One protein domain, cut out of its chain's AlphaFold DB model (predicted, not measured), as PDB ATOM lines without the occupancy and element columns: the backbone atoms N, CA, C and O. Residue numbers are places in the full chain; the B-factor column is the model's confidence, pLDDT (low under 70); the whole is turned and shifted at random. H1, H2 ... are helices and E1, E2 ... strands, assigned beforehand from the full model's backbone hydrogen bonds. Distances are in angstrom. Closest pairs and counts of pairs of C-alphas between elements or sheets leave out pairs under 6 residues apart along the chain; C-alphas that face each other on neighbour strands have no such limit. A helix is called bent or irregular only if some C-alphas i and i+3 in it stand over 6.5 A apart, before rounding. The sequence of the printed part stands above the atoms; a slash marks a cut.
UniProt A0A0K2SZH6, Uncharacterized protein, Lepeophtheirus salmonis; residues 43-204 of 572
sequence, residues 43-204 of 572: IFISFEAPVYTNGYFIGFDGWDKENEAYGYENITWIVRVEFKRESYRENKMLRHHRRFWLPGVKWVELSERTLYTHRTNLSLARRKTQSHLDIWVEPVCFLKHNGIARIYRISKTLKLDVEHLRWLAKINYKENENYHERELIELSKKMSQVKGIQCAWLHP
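This is residues 43 to 204 of the 572 residues of an uncharacterized protein of Lepeophtheirus salmonis (UniProt A0A0K2SZH6). A strongly twisted slab of six antiparallel strands runs through the model, with H3 and H4 on one face of it and H5 covering the edge strand E8. The hairpin E2 and E3 sits off to the side, next to H3, and residues 110 to 131, between E5 and E6, form a long loop reaching far from the rest. The printed part has 162 residues with five named helices and eight named strands, in the order E1 E2 E3 H1 E4 H2 E5 E6 H3 H4 E7 H5 E8; the sheet's order is E5 E6 E4 E7 E1 E8. The class is mixed, helices and strands, and the whole is compact, with a radius of gyration of the C-alphas of 17.5 A and spans of 49 by 45 by 27 A.

E1, residues 43 to 47, is an inner strand of the six-stranded sheet and runs on into E2, residues 50 to 53, across a break of 2 residues, at 51 degrees. E2 and E3, residues 56 to 60, form an antiparallel hairpin, with N 51 and O 59 2.8 A apart. H1, residues 63 to 70, is not on the sheet of six. E4, residues 75 to 83, is an inner strand. H2, residues 90 to 99, is irregular, with C-alphas 95 and 98 7.4 A apart, and only grazes the sheet. E5, residues 105 to 109, an edge strand, and E6, residues 132 to 137, form an antiparallel hairpin, with N 136 and O 107 2.8 A apart. E6 and E4 are antiparallel, with N 79 and O 135 2.7 A apart. H3, residues 139 to 144, has a height over the sheet of 9.0 A; its closest C-alpha to E3 is that of Val 140, 6.4 A from that of Phe 57. H4, residues 147 to 158, is on the same face as H3, at a height of 6.8 A. H2 and H4 are close but not clearly touching, the closest C-alphas being those of Lys 92 and Leu 158, 7.3 A apart. E7, residues 162 to 171, is antiparallel to E4, with N 78 and O 168 2.8 A apart, and to E1, with N 45 and O 169 2.8 A apart. E4, H2, E5 and E6, H3 H4, E7 are split strand-helix-strand units, two strands running the same way with another strand between them, each with a right-handed crossover. H5, residues 181 to 191, makes two layers with the sheet, a helix on one face: it lies over E8, residues 197 to 203, along it at 8 degrees on the local plane, with the C-alphas of Ser 188 and Ala 200 closest at 5.2 A. E8 and E1 are antiparallel, with N 46 and O 199 2.8 A apart. Every O i to N i+4 pair is within hydrogen-bond range in H1, H3, H4 and H5, and 4 of 6 in H2.

E1 begins at C-alpha 43, (10.531, 10.872, -22.409). From first to last C-alpha E4 measures 25.5 A, E7 26.2 A, E8 16.7 A, H4 16.3 A, E6 15.5 A, and H2 and H5 15.0 A each. H4 begins at C-alpha 147, (24.929, -9.116, -20.294), and E8 ends at C-alpha 203, (8.016, 10.566, -17.119).

The C-alphas farthest apart are those of Asn 54 and Asn 121, 56.9 A. The printed part has no cut, and the link E5 to E6, 22 residues, is long. The mean pLDDT of the printed part is 73.4; 59 residues are under 70, among them residues 85 to 101 and 108 to 131.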
ATOM      1  N   ILE A  43      11.252  11.806 -21.544       87.62
ATOM      2  CA  ILE A  43      10.531  10.872 -22.409       87.62
ATOM      3  C   ILE A  43      11.177   9.505 -22.254       87.62
ATOM      4  O   ILE A  43      12.385   9.353 -22.450       87.62
ATOM      5  N   PHE A  44      10.367   8.516 -21.891       89.62
ATOM      6  CA  PHE A  44      10.749   7.121 -22.012       89.62
ATOM      7  C   PHE A  44      10.367   6.603 -23.384       89.62
ATOM      8  O   PHE A  44       9.307   6.931 -23.909       89.62
ATOM      9  N   ILE A  45      11.229   5.762 -23.931       89.81
ATOM     10  CA  ILE A  45      11.093   5.152 -25.244       89.81
ATOM     11  C   ILE A  45      11.348   3.663 -25.077       89.81
ATOM     12  O   ILE A  45      12.291   3.278 -24.394       89.81
ATOM     13  N   SER A  46      10.506   2.835 -25.683       90.19
ATOM     14  CA  SER A  46      10.677   1.389 -25.794       90.19
ATOM     15  C   SER A  46      11.058   1.032 -27.220       90.19
ATOM     16  O   SER A  46      10.428   1.516 -28.160       90.19
ATOM     17  N   PHE A  47      12.042   0.154 -27.372       86.50
ATOM     18  CA  PHE A  47      12.534  -0.308 -28.667       86.50
ATOM     19  C   PHE A  47      12.106  -1.747 -28.938       86.50
ATOM     20  O   PHE A  47      11.999  -2.552 -28.012       86.50
ATOM     21  N   GLU A  48      11.899  -2.063 -30.214       80.56
ATOM     22  CA  GLU A  48      11.533  -3.403 -30.680       80.56
ATOM     23  C   GLU A  48      12.692  -4.394 -30.488       80.56
ATOM     24  O   GLU A  48      12.533  -5.429 -29.842       80.56
ATOM     25  N   ALA A  49      13.883  -4.051 -30.988       76.56
ATOM     26  CA  ALA A  49      15.094  -4.846 -30.812       76.56
ATOM     27  C   ALA A  49      16.368  -4.001 -31.010       76.56
ATOM     28  O   ALA A  49      16.354  -3.034 -31.776       76.56
ATOM     29  N   PRO A  50      17.488  -4.364 -30.355       77.56
ATOM     30  CA  PRO A  50      18.803  -3.820 -30.683       77.56
ATOM     31  C   PRO A  50      19.278  -4.318 -32.057       77.56
ATOM     32  O   PRO A  50      18.987  -5.448 -32.455       77.56
ATOM     33  N   VAL A  51      20.052  -3.493 -32.761       75.94
ATOM     34  CA  VAL A  51      20.606  -3.801 -34.086       75.94
ATOM     35  C   VAL A  51      22.069  -4.218 -33.970       75.94
ATOM     36  O   VAL A  51      22.880  -3.564 -33.303       75.94
ATOM     37  N   TYR A  52      22.410  -5.301 -34.671       74.56
ATOM     38  CA  TYR A  52      23.761  -5.851 -34.739       74.56
ATOM     39  C   TYR A  52      24.245  -5.964 -36.184       74.56
ATOM     40  O   TYR A  52      23.475  -6.274 -37.090       74.56
ATOM     41  N   THR A  53      25.547  -5.794 -36.402       69.31
ATOM     42  CA  THR A  53      26.222  -6.213 -37.641       69.31
ATOM     43  C   THR A  53      27.607  -6.728 -37.297       69.31
ATOM     44  O   THR A  53      28.318  -6.125 -36.497       69.31
ATOM     45  N   ASN A  54      27.981  -7.875 -37.867       72.81
ATOM     46  CA  ASN A  54      29.270  -8.532 -37.622       72.81
ATOM     47  C   ASN A  54      29.592  -8.734 -36.125       72.81
ATOM     48  O   ASN A  54      30.745  -8.662 -35.717       72.81
ATOM     49  N   GLY A  55      28.568  -8.953 -35.292       64.44
ATOM     50  CA  GLY A  55      28.722  -9.124 -33.841       64.44
ATOM     51  C   GLY A  55      28.921  -7.827 -33.046       64.44
ATOM     52  O   GLY A  55      29.012  -7.884 -31.819       64.44
ATOM     53  N   TYR A  56      28.936  -6.666 -33.701       66.19
ATOM     54  CA  TYR A  56      29.006  -5.359 -33.052       66.19
ATOM     55  C   TYR A  56      27.610  -4.758 -32.899       66.19
ATOM     56  O   TYR A  56      26.788  -4.810 -33.817       66.19
ATOM     57  N   PHE A  57      27.344  -4.195 -31.721       71.00
ATOM     58  CA  PHE A  57      26.153  -3.389 -31.481       71.00
ATOM     59  C   PHE A  57      26.299  -2.063 -32.229       71.00
ATOM     60  O   PHE A  57      27.256  -1.334 -31.973       71.00
ATOM     61  N   ILE A  58      25.371  -1.783 -33.144       71.62
ATOM     62  CA  ILE A  58      25.367  -0.522 -33.899       71.62
ATOM     63  C   ILE A  58      24.459   0.503 -33.233       71.62
ATOM     64  O   ILE A  58      24.785   1.678 -33.242       71.62
ATOM     65  N   GLY A  59      23.368   0.063 -32.610       76.38
ATOM     66  CA  GLY A  59      22.372   0.970 -32.061       76.38
ATOM     67  C   GLY A  59      20.994   0.327 -32.050       76.38
ATOM     68  O   GLY A  59      20.850  -0.895 -31.951       76.38
ATOM     69  N   PHE A  60      19.973   1.160 -32.187       79.81
ATOM     70  CA  PHE A  60      18.593   0.736 -32.399       79.81
ATOM     71  C   PHE A  60      18.153   1.196 -33.784       79.81
ATOM     72  O   PHE A  60      18.599   2.245 -34.250       79.81
ATOM     73  N   ASP A  61      17.317   0.401 -34.459       71.38
ATOM     74  CA  ASP A  61      16.859   0.741 -35.812       71.38
ATOM     75  C   ASP A  61      16.245   2.146 -35.799       71.38
ATOM     76  O   ASP A  61      15.596   2.524 -34.825       71.38
ATOM     77  N   GLY A  62      16.536   2.944 -36.827       63.78
ATOM     78  CA  GLY A  62      16.078   4.331 -36.954       63.78
ATOM     79  C   GLY A  62      16.627   5.346 -35.937       63.78
ATOM     80  O   GLY A  62      16.494   6.539 -36.187       63.78
ATOM     81  N   TRP A  63      17.266   4.931 -34.838       73.12
ATOM     82  CA  TRP A  63      17.588   5.829 -33.723       73.12
ATOM     83  C   TRP A  63      18.787   6.741 -33.980       73.12
ATOM     84  O   TRP A  63      18.701   7.929 -33.700       73.12
ATOM     85  N   ASP A  64      19.893   6.232 -34.528       66.19
ATOM     86  CA  ASP A  64      21.141   7.014 -34.598       66.19
ATOM     87  C   ASP A  64      21.013   8.256 -35.493       66.19
ATOM     88  O   ASP A  64      21.507   9.327 -35.144       66.19
ATOM     89  N   LYS A  65      20.268   8.145 -36.601       66.69
ATOM     90  CA  LYS A  65      19.980   9.276 -37.501       66.69
ATOM     91  C   LYS A  65      19.080  10.322 -36.850       66.69
ATOM     92  O   LYS A  65      19.280  11.514 -37.051       66.69
ATOM     93  N   GLU A  66      18.093   9.886 -36.075       67.69
ATOM     94  CA  GLU A  66      17.183  10.792 -35.367       67.69
ATOM     95  C   GLU A  66      17.863  11.432 -34.157       67.69
ATOM     96  O   GLU A  66      17.622  12.593 -33.842       67.69
ATOM     97  N   ASN A  67      18.768  10.702 -33.507       66.38
ATOM     98  CA  ASN A  67      19.584  11.226 -32.428       66.38
ATOM     99  C   ASN A  67      20.486  12.369 -32.913       66.38
ATOM    100  O   ASN A  67      20.603  13.390 -32.241       66.38
ATOM    101  N   GLU A  68      21.063  12.225 -34.107       65.06
ATOM    102  CA  GLU A  68      21.810  13.289 -34.782       65.06
ATOM    103  C   GLU A  68      20.892  14.446 -35.220       65.06
ATOM    104  O   GLU A  68      21.213  15.609 -34.984       65.06
ATOM    105  N   ALA A  69      19.716  14.147 -35.787       64.38
ATOM    106  CA  ALA A  69      18.771  15.157 -36.273       64.38
ATOM    107  C   ALA A  69      18.151  16.017 -35.160       64.38
ATOM    108  O   ALA A  69      17.875  17.202 -35.366       64.38
ATOM    109  N   TYR A  70      17.921  15.430 -33.986       63.94
ATOM    110  CA  TYR A  70      17.300  16.098 -32.843       63.94
ATOM    111  C   TYR A  70      18.279  16.419 -31.701       63.94
ATOM    112  O   TYR A  70      17.881  17.068 -30.734       63.94
ATOM    113  N   GLY A  71      19.545  16.006 -31.815       60.31
ATOM    114  CA  GLY A  71      20.637  16.391 -30.918       60.31
ATOM    115  C   GLY A  71      20.512  15.880 -29.478       60.31
ATOM    116  O   GLY A  71      20.855  16.615 -28.549       60.31
ATOM    117  N   TYR A  72      20.014  14.658 -29.243       71.25
ATOM    118  CA  TYR A  72      19.877  14.152 -27.868       71.25
ATOM    119  C   TYR A  72      21.215  13.653 -27.309       71.25
ATOM    120  O   TYR A  72      21.634  12.513 -27.488       71.25
ATOM    121  N   GLU A  73      21.887  14.506 -26.546       64.56
ATOM    122  CA  GLU A  73      23.194  14.162 -25.968       64.56
ATOM    123  C   GLU A  73      23.091  13.390 -24.642       64.56
ATOM    124  O   GLU A  73      24.016  12.673 -24.263       64.56
ATOM    125  N   ASN A  74      21.976  13.518 -23.917       71.81
ATOM    126  CA  ASN A  74      21.839  12.990 -22.559       71.81
ATOM    127  C   ASN A  74      20.841  11.823 -22.502       71.81
ATOM    128  O   ASN A  74      19.772  11.901 -21.901       71.81
ATOM    129  N   ILE A  75      21.192  10.719 -23.163       76.69
ATOM    130  CA  ILE A  75      20.372   9.505 -23.202       76.69
ATOM    131  C   ILE A  75      20.881   8.491 -22.186       76.69
ATOM    132  O   ILE A  75      22.064   8.155 -22.119       76.69
ATOM    133  N   THR A  76      19.945   7.926 -21.439       82.56
ATOM    134  CA  THR A  76      20.206   6.815 -20.528       82.56
ATOM    135  C   THR A  76      19.475   5.566 -20.977       82.56
ATOM    136  O   THR A  76      18.254   5.571 -21.126       82.56
ATOM    137  N   TRP A  77      20.231   4.488 -21.168       85.06
ATOM    138  CA  TRP A  77      19.715   3.208 -21.634       85.06
ATOM    139  C   TRP A  77      19.376   2.287 -20.474       85.06
ATOM    140  O   TRP A  77      20.099   2.216 -19.479       85.06
ATOM    141  N   ILE A  78      18.273   1.566 -20.619       86.56
ATOM    142  CA  ILE A  78      17.700   0.727 -19.579       86.56
ATOM    143  C   ILE A  78      17.311  -0.611 -20.207       86.56
ATOM    144  O   ILE A  78      16.578  -0.672 -21.190       86.56
ATOM    145  N   VAL A  79      17.769  -1.702 -19.609       87.12
ATOM    146  CA  VAL A  79      17.285  -3.054 -19.876       87.12
ATOM    147  C   VAL A  79      16.278  -3.396 -18.790       87.12
ATOM    148  O   VAL A  79      16.645  -3.642 -17.639       87.12
ATOM    149  N   ARG A  80      14.996  -3.417 -19.148       86.44
ATOM    150  CA  ARG A  80      13.935  -3.894 -18.264       86.44
ATOM    151  C   ARG A  80      13.833  -5.410 -18.370       86.44
ATOM    152  O   ARG A  80      13.515  -5.947 -19.428       86.44
ATOM    153  N   VAL A  81      14.076  -6.093 -17.260       84.38
ATOM    154  CA  VAL A  81      13.931  -7.545 -17.129       84.38
ATOM    155  C   VAL A  81      12.598  -7.844 -16.496       84.38
ATOM    156  O   VAL A  81      12.404  -7.486 -15.345       84.38
ATOM    157  N   GLU A  82      11.704  -8.516 -17.205       80.06
ATOM    158  CA  GLU A  82      10.413  -8.948 -16.683       80.06
ATOM    159  C   GLU A  82      10.465 -10.423 -16.301       80.06
ATOM    160  O   GLU A  82      11.021 -11.244 -17.018       80.06
ATOM    161  N   PHE A  83       9.882 -10.771 -15.168       78.62
ATOM    162  CA  PHE A  83       9.834 -12.091 -14.576       78.62
ATOM    163  C   PHE A  83       8.394 -12.586 -14.534       78.62
ATOM    164  O   PHE A  83       7.468 -11.797 -14.355       78.62
ATOM    165  N   LYS A  84       8.195 -13.903 -14.551       73.69
ATOM    166  CA  LYS A  84       6.896 -14.485 -14.223       73.69
ATOM    167  C   LYS A  84       6.545 -14.129 -12.788       73.69
ATOM    168  O   LYS A  84       7.297 -14.431 -11.853       73.69
ATOM    169  N   ARG A  85       5.364 -13.549 -12.600       65.62
ATOM    170  CA  ARG A  85       4.859 -13.077 -11.301       65.62
ATOM    171  C   ARG A  85       4.954 -14.108 -10.169       65.62
ATOM    172  O   ARG A  85       5.238 -13.721  -9.044       65.62
ATOM    173  N   GLU A  86       4.713 -15.393 -10.434       66.69
ATOM    174  CA  GLU A  86       4.790 -16.449  -9.405       66.69
ATOM    175  C   GLU A  86       6.217 -16.689  -8.899       66.69
ATOM    176  O   GLU A  86       6.433 -17.022  -7.731       66.69
ATOM    177  N   SER A  87       7.194 -16.510  -9.788       65.44
ATOM    178  CA  SER A  87       8.604 -16.700  -9.477       65.44
ATOM    179  C   SER A  87       9.182 -15.486  -8.742       65.44
ATOM    180  O   SER A  87      10.011 -15.649  -7.843       65.44
ATOM    181  N   TYR A  88       8.688 -14.278  -9.043       67.56
ATOM    182  CA  TYR A  88       9.200 -13.037  -8.471       67.56
ATOM    183  C   TYR A  88       9.004 -12.961  -6.950       67.56
ATOM    184  O   TYR A  88       7.891 -12.976  -6.421       67.56
ATOM    185  N   ARG A  89      10.119 -12.819  -6.225       69.81
ATOM    186  CA  ARG A  89      10.138 -12.525  -4.788       69.81
ATOM    187  C   ARG A  89      11.117 -11.388  -4.532       69.81
ATOM    188  O   ARG A  89      12.325 -11.605  -4.550       69.81
ATOM    189  N   GLU A  90      10.590 -10.204  -4.238       63.31
ATOM    190  CA  GLU A  90      11.353  -8.970  -3.986       63.31
ATOM    191  C   GLU A  90      12.516  -9.182  -2.999       63.31
ATOM    192  O   GLU A  90      13.659  -8.838  -3.290       63.31
ATOM    193  N   ASN A  91      12.265  -9.883  -1.887       63.31
ATOM    194  CA  ASN A  91      13.289 -10.206  -0.886       63.31
ATOM    195  C   ASN A  91      14.464 -11.029  -1.444       63.31
ATOM    196  O   ASN A  91      15.580 -10.906  -0.944       63.31
ATOM    197  N   LYS A  92      14.246 -11.880  -2.457       69.25
ATOM    198  CA  LYS A  92      15.334 -12.622  -3.112       69.25
ATOM    199  C   LYS A  92      16.171 -11.687  -3.984       69.25
ATOM    200  O   LYS A  92      17.391 -11.708  -3.884       69.25
ATOM    201  N   MET A  93      15.531 -10.835  -4.782       67.19
ATOM    202  CA  MET A  93      16.242  -9.861  -5.614       67.19
ATOM    203  C   MET A  93      17.066  -8.898  -4.757       67.19
ATOM    204  O   MET A  93      18.266  -8.764  -4.973       67.19
ATOM    205  N   LEU A  94      16.473  -8.328  -3.705       64.81
ATOM    206  CA  LEU A  94      17.169  -7.437  -2.774       64.81
ATOM    207  C   LEU A  94      18.363  -8.107  -2.083       64.81
ATOM    208  O   LEU A  94      19.419  -7.495  -1.969       64.81
ATOM    209  N   ARG A  95      18.251  -9.372  -1.665       65.75
ATOM    210  CA  ARG A  95      19.373 -10.086  -1.027       65.75
ATOM    211  C   ARG A  95      20.533 -10.367  -1.974       65.75
ATOM    212  O   ARG A  95      21.668 -10.487  -1.522       65.75
ATOM    213  N   HIS A  96      20.252 -10.503  -3.265       66.25
ATOM    214  CA  HIS A  96      21.224 -11.021  -4.215       66.25
ATOM    215  C   HIS A  96      21.667 -10.023  -5.293       66.25
ATOM    216  O   HIS A  96      22.671 -10.293  -5.944       66.25
ATOM    217  N   HIS A  97      21.012  -8.869  -5.456       62.41
ATOM    218  CA  HIS A  97      21.382  -7.878  -6.478       62.41
ATOM    219  C   HIS A  97      22.853  -7.445  -6.371       62.41
ATOM    220  O   HIS A  97      23.543  -7.396  -7.381       62.41
ATOM    221  N   ARG A  98      23.372  -7.249  -5.148       61.66
ATOM    222  CA  ARG A  98      24.788  -6.895  -4.915       61.66
ATOM    223  C   ARG A  98      25.779  -7.982  -5.336       61.66
ATOM    224  O   ARG A  98      26.943  -7.682  -5.553       61.66
ATOM    225  N   ARG A  99      25.343  -9.245  -5.411       58.69
ATOM    226  CA  ARG A  99      26.201 -10.396  -5.752       58.69
ATOM    227  C   ARG A  99      26.286 -10.646  -7.252       58.69
ATOM    228  O   ARG A  99      27.167 -11.369  -7.700       58.69
ATOM    229  N   PHE A 100      25.356 -10.094  -8.019       64.56
ATOM    230  CA  PHE A 100      25.213 -10.372  -9.438       64.56
ATOM    231  C   PHE A 100      25.600  -9.148 -10.248       64.56
ATOM    232  O   PHE A 100      24.782  -8.551 -10.943       64.56
ATOM    233  N   TRP A 101      26.871  -8.771 -10.122       68.19
ATOM    234  CA  TRP A 101      27.434  -7.714 -10.941       68.19
ATOM    235  C   TRP A 101      27.369  -8.101 -12.424       68.19
ATOM    236  O   TRP A 101      27.753  -9.202 -12.836       68.19
ATOM    237  N   LEU A 102      26.857  -7.176 -13.226       76.00
ATOM    238  CA  LEU A 102      26.729  -7.294 -14.667       76.00
ATOM    239  C   LEU A 102      27.627  -6.211 -15.290       76.00
ATOM    240  O   LEU A 102      27.430  -5.033 -14.997       76.00
ATOM    241  N   PRO A 103      28.612  -6.576 -16.127       74.06
ATOM    242  CA  PRO A 103      29.462  -5.595 -16.791       74.06
ATOM    243  C   PRO A 103      28.631  -4.605 -17.604       74.06
ATOM    244  O   PRO A 103      27.636  -4.994 -18.212       74.06
ATOM    245  N   GLY A 104      29.029  -3.334 -17.598       74.81
ATOM    246  CA  GLY A 104      28.298  -2.261 -18.273       74.81
ATOM    247  C   GLY A 104      27.028  -1.803 -17.554       74.81
ATOM    248  O   GLY A 104      26.364  -0.899 -18.047       74.81
ATOM    249  N   VAL A 105      26.675  -2.372 -16.397       79.00
ATOM    250  CA  VAL A 105      25.601  -1.828 -15.557       79.00
ATOM    251  C   VAL A 105      26.117  -0.614 -14.802       79.00
ATOM    252  O   VAL A 105      27.059  -0.715 -14.020       79.00
ATOM    253  N   LYS A 106      25.462   0.525 -15.025       78.19
ATOM    254  CA  LYS A 106      25.698   1.760 -14.272       78.19
ATOM    255  C   LYS A 106      24.906   1.753 -12.970       78.19
ATOM    256  O   LYS A 106      25.414   2.142 -11.927       78.19
ATOM    257  N   TRP A 107      23.654   1.303 -13.035       73.12
ATOM    258  CA  TRP A 107      22.736   1.323 -11.903       73.12
ATOM    259  C   TRP A 107      21.642   0.262 -12.055       73.12
ATOM    260  O   TRP A 107      21.314  -0.160 -13.160       73.12
ATOM    261  N   VAL A 108      21.056  -0.172 -10.943       68.81
ATOM    262  CA  VAL A 108      19.914  -1.091 -10.938       68.81
ATOM    263  C   VAL A 108      18.794  -0.458 -10.133       68.81
ATOM    264  O   VAL A 108      18.910  -0.286  -8.921       68.81
ATOM    265  N   GLU A 109      17.699  -0.128 -10.806       69.44
ATOM    266  CA  GLU A 109      16.502   0.408 -10.182       69.44
ATOM    267  C   GLU A 109      15.452  -0.691 -10.022       69.44
ATOM    268  O   GLU A 109      14.989  -1.332 -10.969       69.44
ATOM    269  N   LEU A 110      15.044  -0.897  -8.775       65.50
ATOM    270  CA  LEU A 110      13.874  -1.701  -8.461       65.50
ATOM    271  C   LEU A 110      12.640  -0.811  -8.631       65.50
ATOM    272  O   LEU A 110      12.213  -0.139  -7.695       65.50
ATOM    273  N   SER A 111      12.089  -0.778  -9.846       57.56
ATOM    274  CA  SER A 111      10.883  -0.000 -10.128       57.56
ATOM    275  C   SER A 111       9.650  -0.691  -9.537       57.56
ATOM    276  O   SER A 111       9.171  -1.717 -10.029       57.56
ATOM    277  N   GLU A 112       9.102  -0.135  -8.455       53.41
ATOM    278  CA  GLU A 112       7.844  -0.620  -7.892       53.41
ATOM    279  C   GLU A 112       6.648  -0.156  -8.747       53.41
ATOM    280  O   GLU A 112       5.986   0.840  -8.440       53.41
ATOM    281  N   ARG A 113       6.292  -0.890  -9.812       52.91
ATOM    282  CA  ARG A 113       4.981  -0.683 -10.460       52.91
ATOM    283  C   ARG A 113       3.885  -1.319  -9.623       52.91
ATOM    284  O   ARG A 113       3.661  -2.529  -9.645       52.91
ATOM    285  N   THR A 114       3.192  -0.483  -8.864       47.09
ATOM    286  CA  THR A 114       1.954  -0.868  -8.196       47.09
ATOM    287  C   THR A 114       0.794  -0.660  -9.161       47.09
ATOM    288  O   THR A 114       0.327   0.458  -9.343       47.09
ATOM    289  N   LEU A 115       0.323  -1.742  -9.789       48.25
ATOM    290  CA  LEU A 115      -0.965  -1.712 -10.477       48.25
ATOM    291  C   LEU A 115      -2.063  -1.787  -9.421       48.25
ATOM    292  O   LEU A 115      -2.203  -2.785  -8.707       48.25
ATOM    293  N   TYR A 116      -2.838  -0.718  -9.296       44.81
ATOM    294  CA  TYR A 116      -3.948  -0.678  -8.355       44.81
ATOM    295  C   TYR A 116      -5.136  -1.437  -8.941       44.81
ATOM    296  O   TYR A 116      -5.877  -0.916  -9.767       44.81
ATOM    297  N   THR A 117      -5.335  -2.682  -8.502       41.47
ATOM    298  CA  THR A 117      -6.566  -3.426  -8.787       41.47
ATOM    299  C   THR A 117      -7.590  -3.116  -7.697       41.47
ATOM    300  O   THR A 117      -7.530  -3.655  -6.588       41.47
ATOM    301  N   HIS A 118      -8.545  -2.233  -7.978       39.03
ATOM    302  CA  HIS A 118      -9.634  -1.970  -7.039       39.03
ATOM    303  C   HIS A 118     -10.639  -3.133  -7.072       39.03
ATOM    304  O   HIS A 118     -11.459  -3.234  -7.978       39.03
ATOM    305  N   ARG A 119     -10.585  -4.027  -6.073       35.41
ATOM    306  CA  ARG A 119     -11.635  -5.027  -5.798       35.41
ATOM    307  C   ARG A 119     -12.360  -4.702  -4.493       35.41
ATOM    308  O   ARG A 119     -11.755  -4.289  -3.509       35.41
ATOM    309  N   THR A 120     -13.670  -4.926  -4.487       37.19
ATOM    310  CA  THR A 120     -14.620  -4.501  -3.448       37.19
ATOM    311  C   THR A 120     -14.598  -5.318  -2.150       37.19
ATOM    312  O   THR A 120     -15.183  -4.845  -1.181       37.19
ATOM    313  N   ASN A 121     -13.935  -6.480  -2.050       35.81
ATOM    314  CA  ASN A 121     -14.157  -7.376  -0.894       35.81
ATOM    315  C   ASN A 121     -12.961  -8.137  -0.299       35.81
ATOM    316  O   ASN A 121     -13.151  -9.112   0.420       35.81
ATOM    317  N   LEU A 122     -11.732  -7.680  -0.487       36.16
ATOM    318  CA  LEU A 122     -10.606  -8.159   0.320       36.16
ATOM    319  C   LEU A 122      -9.818  -6.934   0.766       36.16
ATOM    320  O   LEU A 122      -9.743  -5.967   0.008       36.16
ATOM    321  N   SER A 123      -9.261  -6.964   1.983       34.78
ATOM    322  CA  SER A 123      -8.139  -6.101   2.381       34.78
ATOM    323  C   SER A 123      -7.314  -5.806   1.141       34.78
ATOM    324  O   SER A 123      -6.879  -6.788   0.537       34.78
ATOM    325  N   LEU A 124      -7.232  -4.530   0.727       37.62
ATOM    326  CA  LEU A 124      -6.590  -4.088  -0.515       37.62
ATOM    327  C   LEU A 124      -5.571  -5.120  -0.944       37.62
ATOM    328  O   LEU A 124      -4.523  -5.240  -0.303       37.62
ATOM    329  N   ALA A 125      -5.889  -5.910  -1.965       39.41
ATOM    330  CA  ALA A 125      -4.883  -6.754  -2.560       39.41
ATOM    331  C   ALA A 125      -3.959  -5.802  -3.330       39.41
ATOM    332  O   ALA A 125      -3.940  -5.796  -4.554       39.41
ATOM    333  N   ARG A 126      -3.176  -4.992  -2.596       39.88
ATOM    334  CA  ARG A 126      -1.843  -4.559  -2.991       39.88
ATOM    335  C   ARG A 126      -1.048  -5.847  -3.149       39.88
ATOM    336  O   ARG A 126      -0.215  -6.199  -2.322       39.88
ATOM    337  N   ARG A 127      -1.345  -6.616  -4.191       41.69
ATOM    338  CA  ARG A 127      -0.347  -7.523  -4.713       41.69
ATOM    339  C   ARG A 127       0.627  -6.584  -5.391       41.69
ATOM    340  O   ARG A 127       0.266  -5.971  -6.388       41.69
ATOM    341  N   LYS A 128       1.824  -6.438  -4.818       45.38
ATOM    342  CA  LYS A 128       2.965  -5.941  -5.582       45.38
ATOM    343  C   LYS A 128       3.024  -6.828  -6.829       45.38
ATOM    344  O   LYS A 128       3.367  -8.000  -6.743       45.38
ATOM    345  N   THR A 129       2.577  -6.305  -7.965       47.62
ATOM    346  CA  THR A 129       2.740  -6.913  -9.292       47.62
ATOM    347  C   THR A 129       4.122  -6.577  -9.829       47.62
ATOM    348  O   THR A 129       4.305  -6.451 -11.032       47.62
ATOM    349  N   GLN A 130       5.092  -6.371  -8.937       59.44
ATOM    350  CA  GLN A 130       6.465  -6.282  -9.364       59.44
ATOM    351  C   GLN A 130       6.804  -7.631  -9.943       59.44
ATOM    352  O   GLN A 130       6.709  -8.669  -9.295       59.44
ATOM    353  N   SER A 131       7.101  -7.583 -11.213       64.88
ATOM    354  CA  SER A 131       7.618  -8.698 -11.947       64.88
ATOM    355  C   SER A 131       8.607  -8.132 -12.945       64.88
ATOM    356  O   SER A 131       8.730  -8.661 -14.026       64.88
ATOM    357  N   HIS A 132       9.276  -7.016 -12.629       74.69
ATOM    358  CA  HIS A 132      10.371  -6.523 -13.446       74.69
ATOM    359  C   HIS A 132      11.437  -5.781 -12.641       74.69
ATOM    360  O   HIS A 132      11.216  -5.399 -11.493       74.69
ATOM    361  N   LEU A 133      12.598  -5.622 -13.268       79.44
ATOM    362  CA  LEU A 133      13.795  -4.953 -12.782       79.44
ATOM    363  C   LEU A 133      14.309  -4.027 -13.884       79.44
ATOM    364  O   LEU A 133      14.511  -4.499 -15.002       79.44
ATOM    365  N   ASP A 134      14.574  -2.764 -13.568       81.81
ATOM    366  CA  ASP A 134      15.140  -1.813 -14.524       81.81
ATOM    367  C   ASP A 134      16.651  -1.731 -14.309       81.81
ATOM    368  O   ASP A 134      17.135  -1.297 -13.265       81.81
ATOM    369  N   ILE A 135      17.420  -2.194 -15.289       83.81
ATOM    370  CA  ILE A 135      18.881  -2.200 -15.240       83.81
ATOM    371  C   ILE A 135      19.379  -1.082 -16.145       83.81
ATOM    372  O   ILE A 135      19.244  -1.163 -17.360       83.81
ATOM    373  N   TRP A 136      19.976  -0.047 -15.576       85.06
ATOM    374  CA  TRP A 136      20.559   1.058 -16.322       85.06
ATOM    375  C   TRP A 136      21.944   0.657 -16.809       85.06
ATOM    376  O   TRP A 136      22.808   0.265 -16.018       85.06
ATOM    377  N   VAL A 137      22.155   0.743 -18.116       84.12
ATOM    378  CA  VAL A 137      23.328   0.169 -18.772       84.12
ATOM    379  C   VAL A 137      24.028   1.166 -19.675       84.12
ATOM    380  O   VAL A 137      23.434   2.086 -20.231       84.12
ATOM    381  N   GLU A 138      25.317   0.935 -19.866       84.69
ATOM    382  CA  GLU A 138      26.035   1.322 -21.066       84.69
ATOM    383  C   GLU A 138      25.892   0.188 -22.098       84.69
ATOM    384  O   GLU A 138      26.481  -0.880 -21.896       84.69
ATOM    385  N   PRO A 139      25.112   0.362 -23.184       82.56
ATOM    386  CA  PRO A 139      24.745  -0.744 -24.073       82.56
ATOM    387  C   PRO A 139      25.944  -1.481 -24.666       82.56
ATOM    388  O   PRO A 139      25.977  -2.708 -24.645       82.56
ATOM    389  N   VAL A 140      26.954  -0.738 -25.134       81.88
ATOM    390  CA  VAL A 140      28.158  -1.299 -25.765       81.88
ATOM    391  C   VAL A 140      28.883  -2.238 -24.803       81.88
ATOM    392  O   VAL A 140      29.147  -3.394 -25.137       81.88
ATOM    393  N   CYS A 141      29.154  -1.771 -23.583       80.12
ATOM    394  CA  CYS A 141      29.822  -2.563 -22.555       80.12
ATOM    395  C   CYS A 141      28.953  -3.757 -22.116       80.12
ATOM    396  O   CYS A 141      29.417  -4.899 -22.081       80.12
ATOM    397  N   PHE A 142      27.663  -3.519 -21.865       82.94
ATOM    398  CA  PHE A 142      26.726  -4.550 -21.422       82.94
ATOM    399  C   PHE A 142      26.595  -5.700 -22.428       82.94
ATOM    400  O   PHE A 142      26.626  -6.877 -22.056       82.94
ATOM    401  N   LEU A 143      26.495  -5.375 -23.716       82.94
ATOM    402  CA  LEU A 143      26.363  -6.353 -24.790       82.94
ATOM    403  C   LEU A 143      27.676  -7.088 -25.069       82.94
ATOM    404  O   LEU A 143      27.661  -8.318 -25.128       82.94
ATOM    405  N   LYS A 144      28.814  -6.379 -25.137       82.12
ATOM    406  CA  LYS A 144      30.148  -6.977 -25.355       82.12
ATOM    407  C   LYS A 144      30.476  -8.070 -24.336       82.12
ATOM    408  O   LYS A 144      31.162  -9.038 -24.650       82.12
ATOM    409  N   HIS A 145      29.968  -7.942 -23.114       80.19
ATOM    410  CA  HIS A 145      30.206  -8.902 -22.040       80.19
ATOM    411  C   HIS A 145      29.075  -9.924 -21.829       80.19
ATOM    412  O   HIS A 145      29.007 -10.562 -20.768       80.19
ATOM    413  N   ASN A 146      28.219 -10.129 -22.835       83.31
ATOM    414  CA  ASN A 146      27.105 -11.079 -22.811       83.31
ATOM    415  C   ASN A 146      26.104 -10.808 -21.672       83.31
ATOM    416  O   ASN A 146      25.610 -11.744 -21.036       83.31
ATOM    417  N   GLY A 147      25.804  -9.535 -21.392       83.00
ATOM    418  CA  GLY A 147      24.929  -9.116 -20.294       83.00
ATOM    419  C   GLY A 147      23.569  -9.822 -20.292       83.00
ATOM    420  O   GLY A 147      23.134 -10.302 -19.246       83.00
ATOM    421  N   ILE A 148      22.950 -10.009 -21.464       84.88
ATOM    422  CA  ILE A 148      21.679 -10.744 -21.616       84.88
ATOM    423  C   ILE A 148      21.815 -12.199 -21.144       84.88
ATOM    424  O   ILE A 148      21.057 -12.658 -20.291       84.88
ATOM    425  N   ALA A 149      22.816 -12.930 -21.643       85.06
ATOM    426  CA  ALA A 149      23.038 -14.318 -21.239       85.06
ATOM    427  C   ALA A 149      23.331 -14.431 -19.732       85.06
ATOM    428  O   ALA A 149      22.899 -15.380 -19.075       85.06
ATOM    429  N   ARG A 150      24.032 -13.445 -19.156       85.75
ATOM    430  CA  ARG A 150      24.264 -13.376 -17.709       85.75
ATOM    431  C   ARG A 150      22.964 -13.159 -16.933       85.75
ATOM    432  O   ARG A 150      22.780 -13.853 -15.939       85.75
ATOM    433  N   ILE A 151      22.047 -12.297 -17.392       85.56
ATOM    434  CA  ILE A 151      20.709 -12.147 -16.780       85.56
ATOM    435  C   ILE A 151      19.996 -13.503 -16.717       85.56
ATOM    436  O   ILE A 151      19.488 -13.884 -15.660       85.56
ATOM    437  N   TYR A 152      20.001 -14.272 -17.806       86.88
ATOM    438  CA  TYR A 152      19.391 -15.607 -17.820       86.88
ATOM    439  C   TYR A 152      20.072 -16.588 -16.847       86.88
ATOM    440  O   TYR A 152      19.401 -17.350 -16.152       86.88
ATOM    441  N   ARG A 153      21.403 -16.549 -16.707       84.19
ATOM    442  CA  ARG A 153      22.123 -17.378 -15.715       84.19
ATOM    443  C   ARG A 153      21.808 -16.978 -14.271       84.19
ATOM    444  O   ARG A 153      21.617 -17.842 -13.412       84.19
ATOM    445  N   ILE A 154      21.749 -15.676 -14.001       84.19
ATOM    446  CA  ILE A 154      21.442 -15.122 -12.677       84.19
ATOM    447  C   ILE A 154      20.010 -15.476 -12.282       84.19
ATOM    448  O   ILE A 154      19.779 -15.997 -11.192       84.19
ATOM    449  N   SER A 155      19.051 -15.246 -13.178       83.38
ATOM    450  CA  SER A 155      17.641 -15.573 -12.946       83.38
ATOM    451  C   SER A 155      17.446 -17.067 -12.685       83.38
ATOM    452  O   SER A 155      16.822 -17.423 -11.685       83.38
ATOM    453  N   LYS A 156      18.110 -17.945 -13.454       85.19
ATOM    454  CA  LYS A 156      18.136 -19.393 -13.190       85.19
ATOM    455  C   LYS A 156      18.670 -19.723 -11.792       85.19
ATOM    456  O   LYS A 156      18.041 -20.487 -11.063       85.19
ATOM    457  N   THR A 157      19.780 -19.104 -11.380       83.88
ATOM    458  CA  THR A 157      20.349 -19.264 -10.024       83.88
ATOM    459  C   THR A 157      19.359 -18.837  -8.936       83.88
ATOM    460  O   THR A 157      19.238 -19.483  -7.896       83.88
ATOM    461  N   LEU A 158      18.602 -17.769  -9.185       79.81
ATOM    462  CA  LEU A 158      17.588 -17.246  -8.267       79.81
ATOM    463  C   LEU A 158      16.259 -18.016  -8.289       79.81
ATOM    464  O   LEU A 158      15.389 -17.761  -7.441       79.81
ATOM    465  N   LYS A 159      16.118 -18.984  -9.206       83.69
ATOM    466  CA  LYS A 159      14.859 -19.671  -9.525       83.69
ATOM    467  C   LYS A 159      13.763 -18.661  -9.885       83.69
ATOM    468  O   LYS A 159      12.664 -18.702  -9.329       83.69
ATOM    469  N   LEU A 160      14.130 -17.701 -10.731       81.94
ATOM    470  CA  LEU A 160      13.250 -16.711 -11.334       81.94
ATOM    471  C   LEU A 160      13.134 -17.021 -12.818       81.94
ATOM    472  O   LEU A 160      14.149 -17.200 -13.487       81.94
ATOM    473  N   ASP A 161      11.910 -17.027 -13.324       81.50
ATOM    474  CA  ASP A 161      11.667 -17.216 -14.747       81.50
ATOM    475  C   ASP A 161      11.553 -15.841 -15.389       81.50
ATOM    476  O   ASP A 161      10.647 -15.085 -15.045       81.50
ATOM    477  N   VAL A 162      12.467 -15.506 -16.299       82.88
ATOM    478  CA  VAL A 162      12.368 -14.290 -17.117       82.88
ATOM    479  C   VAL A 162      11.272 -14.507 -18.157       82.88
ATOM    480  O   VAL A 162      11.311 -15.478 -18.907       82.88
ATOM    481  N   GLU A 163      10.285 -13.619 -18.167       80.00
ATOM    482  CA  GLU A 163       9.173 -13.616 -19.114       80.00
ATOM    483  C   GLU A 163       9.551 -12.830 -20.373       80.00
ATOM    484  O   GLU A 163       9.453 -13.359 -21.474       80.00
ATOM    485  N   HIS A 164      10.057 -11.603 -20.204       80.62
ATOM    486  CA  HIS A 164      10.444 -10.713 -21.302       80.62
ATOM    487  C   HIS A 164      11.672  -9.870 -20.934       80.62
ATOM    488  O   HIS A 164      11.940  -9.601 -19.763       80.62
ATOM    489  N   LEU A 165      12.412  -9.418 -21.948       83.62
ATOM    490  CA  LEU A 165      13.471  -8.416 -21.833       83.62
ATOM    491  C   LEU A 165      13.139  -7.264 -22.774       83.62
ATOM    492  O   LEU A 165      12.882  -7.500 -23.952       83.62
ATOM    493  N   ARG A 166      13.146  -6.032 -22.265       86.12
ATOM    494  CA  ARG A 166      12.824  -4.837 -23.052       86.12
ATOM    495  C   ARG A 166      13.954  -3.827 -22.992       86.12
ATOM    496  O   ARG A 166      14.492  -3.557 -21.918       86.12
ATOM    497  N   TRP A 167      14.279  -3.258 -24.145       88.06
ATOM    498  CA  TRP A 167      15.200  -2.138 -24.242       88.06
ATOM    499  C   TRP A 167      14.418  -0.846 -24.174       88.06
ATOM    500  O   TRP A 167      13.501  -0.624 -24.963       88.06
ATOM    501  N   LEU A 168      14.785  -0.012 -23.214       88.81
ATOM    502  CA  LEU A 168      14.216   1.303 -23.023       88.81
ATOM    503  C   LEU A 168      15.328   2.351 -23.074       88.81
ATOM    504  O   LEU A 168      16.474   2.083 -22.709       88.81
ATOM    505  N   ALA A 169      14.974   3.564 -23.468       88.19
ATOM    506  CA  ALA A 169      15.795   4.747 -23.269       88.19
ATOM    507  C   ALA A 169      14.975   5.790 -22.533       88.19
ATOM    508  O   ALA A 169      13.797   5.989 -22.827       88.19
ATOM    509  N   LYS A 170      15.615   6.477 -21.597       87.25
ATOM    510  CA  LYS A 170      15.128   7.746 -21.085       87.25
ATOM    511  C   LYS A 170      15.950   8.856 -21.732       87.25
ATOM    512  O   LYS A 170      17.172   8.887 -21.554       87.25
ATOM    513  N   ILE A 171      15.280   9.745 -22.461       85.50
ATOM    514  CA  ILE A 171      15.859  11.022 -22.881       85.50
ATOM    515  C   ILE A 171      15.855  11.933 -21.656       85.50
ATOM    516  O   ILE A 171      14.786  12.252 -21.121       85.50
ATOM    517  N   ASN A 172      17.043  12.323 -21.204       75.44
ATOM    518  CA  ASN A 172      17.208  13.351 -20.190       75.44
ATOM    519  C   ASN A 172      17.481  14.679 -20.892       75.44
ATOM    520  O   ASN A 172      18.189  14.737 -21.896       75.44
ATOM    521  N   TYR A 173      16.934  15.752 -20.342       73.44
ATOM    522  CA  TYR A 173      17.129  17.100 -20.863       73.44
ATOM    523  C   TYR A 173      18.081  17.859 -19.946       73.44
ATOM    524  O   TYR A 173      18.147  17.589 -18.745       73.44
ATOM    525  N   LYS A 174      18.862  18.788 -20.503       68.69
ATOM    526  CA  LYS A 174      19.720  19.661 -19.683       68.69
ATOM    527  C   LYS A 174      18.822  20.556 -18.819       68.69
ATOM    528  O   LYS A 174      17.772  20.980 -19.284       68.69
ATOM    529  N   GLU A 175      19.249  20.930 -17.609       62.53
ATOM    530  CA  GLU A 175      18.461  21.814 -16.717       62.53
ATOM    531  C   GLU A 175      18.046  23.149 -17.378       62.53
ATOM    532  O   GLU A 175      17.051  23.771 -17.001       62.53
ATOM    533  N   ASN A 176      18.798  23.586 -18.392       68.06
ATOM    534  CA  ASN A 176      18.536  24.811 -19.146       68.06
ATOM    535  C   ASN A 176      17.463  24.635 -20.238       68.06
ATOM    536  O   ASN A 176      16.866  25.618 -20.681       68.06
ATOM    537  N   GLU A 177      17.196  23.398 -20.655       68.75
ATOM    538  CA  GLU A 177      16.182  23.031 -21.639       68.75
ATOM    539  C   GLU A 177      14.846  22.809 -20.923       68.75
ATOM    540  O   GLU A 177      14.471  21.704 -20.535       68.75
ATOM    541  N   ASN A 178      14.122  23.905 -20.693       66.31
ATOM    542  CA  ASN A 178      12.840  23.887 -19.989       66.31
ATOM    543  C   ASN A 178      11.693  23.443 -20.908       66.31
ATOM    544  O   ASN A 178      10.804  24.239 -21.208       66.31
ATOM    545  N   TYR A 179      11.698  22.180 -21.333       76.50
ATOM    546  CA  TYR A 179      10.575  21.629 -22.085       76.50
ATOM    547  C   TYR A 179       9.330  21.513 -21.205       76.50
ATOM    548  O   TYR A 179       9.348  20.952 -20.103       76.50
ATOM    549  N   HIS A 180       8.219  22.042 -21.699       81.19
ATOM    550  CA  HIS A 180       6.920  21.879 -21.065       81.19
ATOM    551  C   HIS A 180       6.294  20.527 -21.427       81.19
ATOM    552  O   HIS A 180       6.558  19.962 -22.483       81.19
ATOM    553  N   GLU A 181       5.386  20.033 -20.579       79.25
ATOM    554  CA  GLU A 181       4.695  18.747 -20.775       79.25
ATOM    555  C   GLU A 181       4.090  18.608 -22.181       79.25
ATOM    556  O   GLU A 181       4.245  17.579 -22.828       79.25
ATOM    557  N   ARG A 182       3.477  19.678 -22.701       82.44
ATOM    558  CA  ARG A 182       2.917  19.703 -24.058       82.44
ATOM    559  C   ARG A 182       3.968  19.452 -25.143       82.44
ATOM    560  O   ARG A 182       3.693  18.730 -26.093       82.44
ATOM    561  N   GLU A 183       5.144  20.055 -25.012       84.44
ATOM    562  CA  GLU A 183       6.236  19.906 -25.978       84.44
ATOM    563  C   GLU A 183       6.801  18.488 -25.917       84.44
ATOM    564  O   GLU A 183       7.043  17.874 -26.952       84.44
ATOM    565  N   LEU A 184       6.919  17.928 -24.710       85.25
ATOM    566  CA  LEU A 184       7.338  16.543 -24.532       85.25
ATOM    567  C   LEU A 184       6.323  15.538 -25.097       85.25
ATOM    568  O   LEU A 184       6.743  14.519 -25.632       85.25
ATOM    569  N   ILE A 185       5.017  15.820 -25.032       84.81
ATOM    570  CA  ILE A 185       3.979  14.991 -25.679       84.81
ATOM    571  C   ILE A 185       4.124  15.044 -27.205       84.81
ATOM    572  O   ILE A 185       4.055  14.025 -27.887       84.81
ATOM    573  N   GLU A 186       4.346  16.232 -27.771       86.31
ATOM    574  CA  GLU A 186       4.572  16.364 -29.214       86.31
ATOM    575  C   GLU A 186       5.855  15.645 -29.655       86.31
ATOM    576  O   GLU A 186       5.880  15.017 -30.717       86.31
ATOM    577  N   LEU A 187       6.902  15.687 -28.829       85.62
ATOM    578  CA  LEU A 187       8.136  14.940 -29.046       85.62
ATOM    579  C   LEU A 187       7.916  13.428 -28.931       85.62
ATOM    580  O   LEU A 187       8.328  12.709 -29.835       85.62
ATOM    581  N   SER A 188       7.224  12.927 -27.901       86.88
ATOM    582  CA  SER A 188       6.959  11.487 -27.760       86.88
ATOM    583  C   SER A 188       6.124  10.961 -28.927       86.88
ATOM    584  O   SER A 188       6.380   9.869 -29.437       86.88
ATOM    585  N   LYS A 189       5.201  11.779 -29.446       88.75
ATOM    586  CA  LYS A 189       4.449  11.464 -30.662       88.75
ATOM    587  C   LYS A 189       5.363  11.325 -31.876       88.75
ATOM    588  O   LYS A 189       5.244  10.337 -32.594       88.75
ATOM    589  N   LYS A 190       6.274  12.276 -32.106       86.44
ATOM    590  CA  LYS A 190       7.252  12.191 -33.206       86.44
ATOM    591  C   LYS A 190       8.149  10.961 -33.061       86.44
ATOM    592  O   LYS A 190       8.325  10.230 -34.025       86.44
ATOM    593  N   MET A 191       8.611  10.671 -31.845       84.12
ATOM    594  CA  MET A 191       9.429   9.489 -31.555       84.12
ATOM    595  C   MET A 191       8.728   8.186 -31.907       84.12
ATOM    596  O   MET A 191       9.323   7.320 -32.532       84.12
ATOM    597  N   SER A 192       7.446   8.052 -31.571       86.00
ATOM    598  CA  SER A 192       6.683   6.840 -31.899       86.00
ATOM    599  C   SER A 192       6.555   6.560 -33.408       86.00
ATOM    600  O   SER A 192       6.184   5.455 -33.795       86.00
ATOM    601  N   GLN A 193       6.866   7.542 -34.265       86.38
ATOM    602  CA  GLN A 193       6.865   7.398 -35.725       86.38
ATOM    603  C   GLN A 193       8.212   6.912 -36.276       86.38
ATOM    604  O   GLN A 193       8.274   6.473 -37.427       86.38
ATOM    605  N   VAL A 194       9.279   6.969 -35.477       83.88
ATOM    606  CA  VAL A 194      10.603   6.478 -35.861       83.88
ATOM    607  C   VAL A 194      10.572   4.953 -35.904       83.88
ATOM    608  O   VAL A 194      10.087   4.282 -34.992       83.88
ATOM    609  N   LYS A 195      11.102   4.383 -36.989       81.75
ATOM    610  CA  LYS A 195      11.201   2.931 -37.159       81.75
ATOM    611  C   LYS A 195      12.002   2.327 -36.000       81.75
ATOM    612  O   LYS A 195      13.006   2.898 -35.618       81.75
ATOM    613  N   GLY A 196      11.566   1.191 -35.452       80.94
ATOM    614  CA  GLY A 196      12.242   0.514 -34.335       80.94
ATOM    615  C   GLY A 196      11.813   0.981 -32.939       80.94
ATOM    616  O   GLY A 196      12.043   0.255 -31.968       80.94
ATOM    617  N   ILE A 197      11.128   2.126 -32.822       86.19
ATOM    618  CA  ILE A 197      10.460   2.547 -31.585       86.19
ATOM    619  C   ILE A 197       9.063   1.919 -31.522       86.19
ATOM    620  O   ILE A 197       8.255   2.051 -32.438       86.19
ATOM    621  N   GLN A 198       8.772   1.237 -30.415       87.69
ATOM    622  CA  GLN A 198       7.477   0.604 -30.168       87.69
ATOM    623  C   GLN A 198       6.490   1.583 -29.524       87.69
ATOM    624  O   GLN A 198       5.383   1.774 -30.025       87.69
ATOM    625  N   CYS A 199       6.902   2.213 -28.420       90.38
ATOM    626  CA  CYS A 199       6.107   3.191 -27.683       90.38
ATOM    627  C   CYS A 199       7.010   4.236 -27.027       90.38
ATOM    628  O   CYS A 199       8.120   3.919 -26.607       90.38
ATOM    629  N   ALA A 200       6.498   5.450 -26.867       91.00
ATOM    630  CA  ALA A 200       7.095   6.519 -26.086       91.00
ATOM    631  C   ALA A 200       6.064   7.093 -25.105       91.00
ATOM    632  O   ALA A 200       4.880   7.137 -25.421       91.00
ATOM    633  N   TRP A 201       6.479   7.508 -23.911       90.94
ATOM    634  CA  TRP A 201       5.583   8.089 -22.903       90.94
ATOM    635  C   TRP A 201       6.315   9.081 -22.002       90.94
ATOM    636  O   TRP A 201       7.548   9.099 -21.938       90.94
ATOM    637  N   LEU A 202       5.551   9.918 -21.299       85.62
ATOM    638  CA  LEU A 202       6.104  10.901 -20.379       85.62
ATOM    639  C   LEU A 202       6.517  10.284 -19.049       85.62
ATOM    640  O   LEU A 202       5.895   9.359 -18.527       85.62
ATOM    641  N   HIS A 203       7.541  10.879 -18.456       82.19
ATOM    642  CA  HIS A 203       8.016  10.566 -17.119       82.19
ATOM    643  C   HIS A 203       8.389  11.853 -16.371       82.19
ATOM    644  O   HIS A 203       8.840  12.781 -17.032       82.19
ATOM    645  N   PRO A 204       8.268  11.936 -15.028       70.56
ATOM    646  CA  PRO A 204       7.578  10.988 -14.155       70.56
ATOM    647  C   PRO A 204       6.080  10.902 -14.467       70.56
ATOM    648  O   PRO A 204       5.528  11.735 -15.180       70.56
TER     649      PRO A 204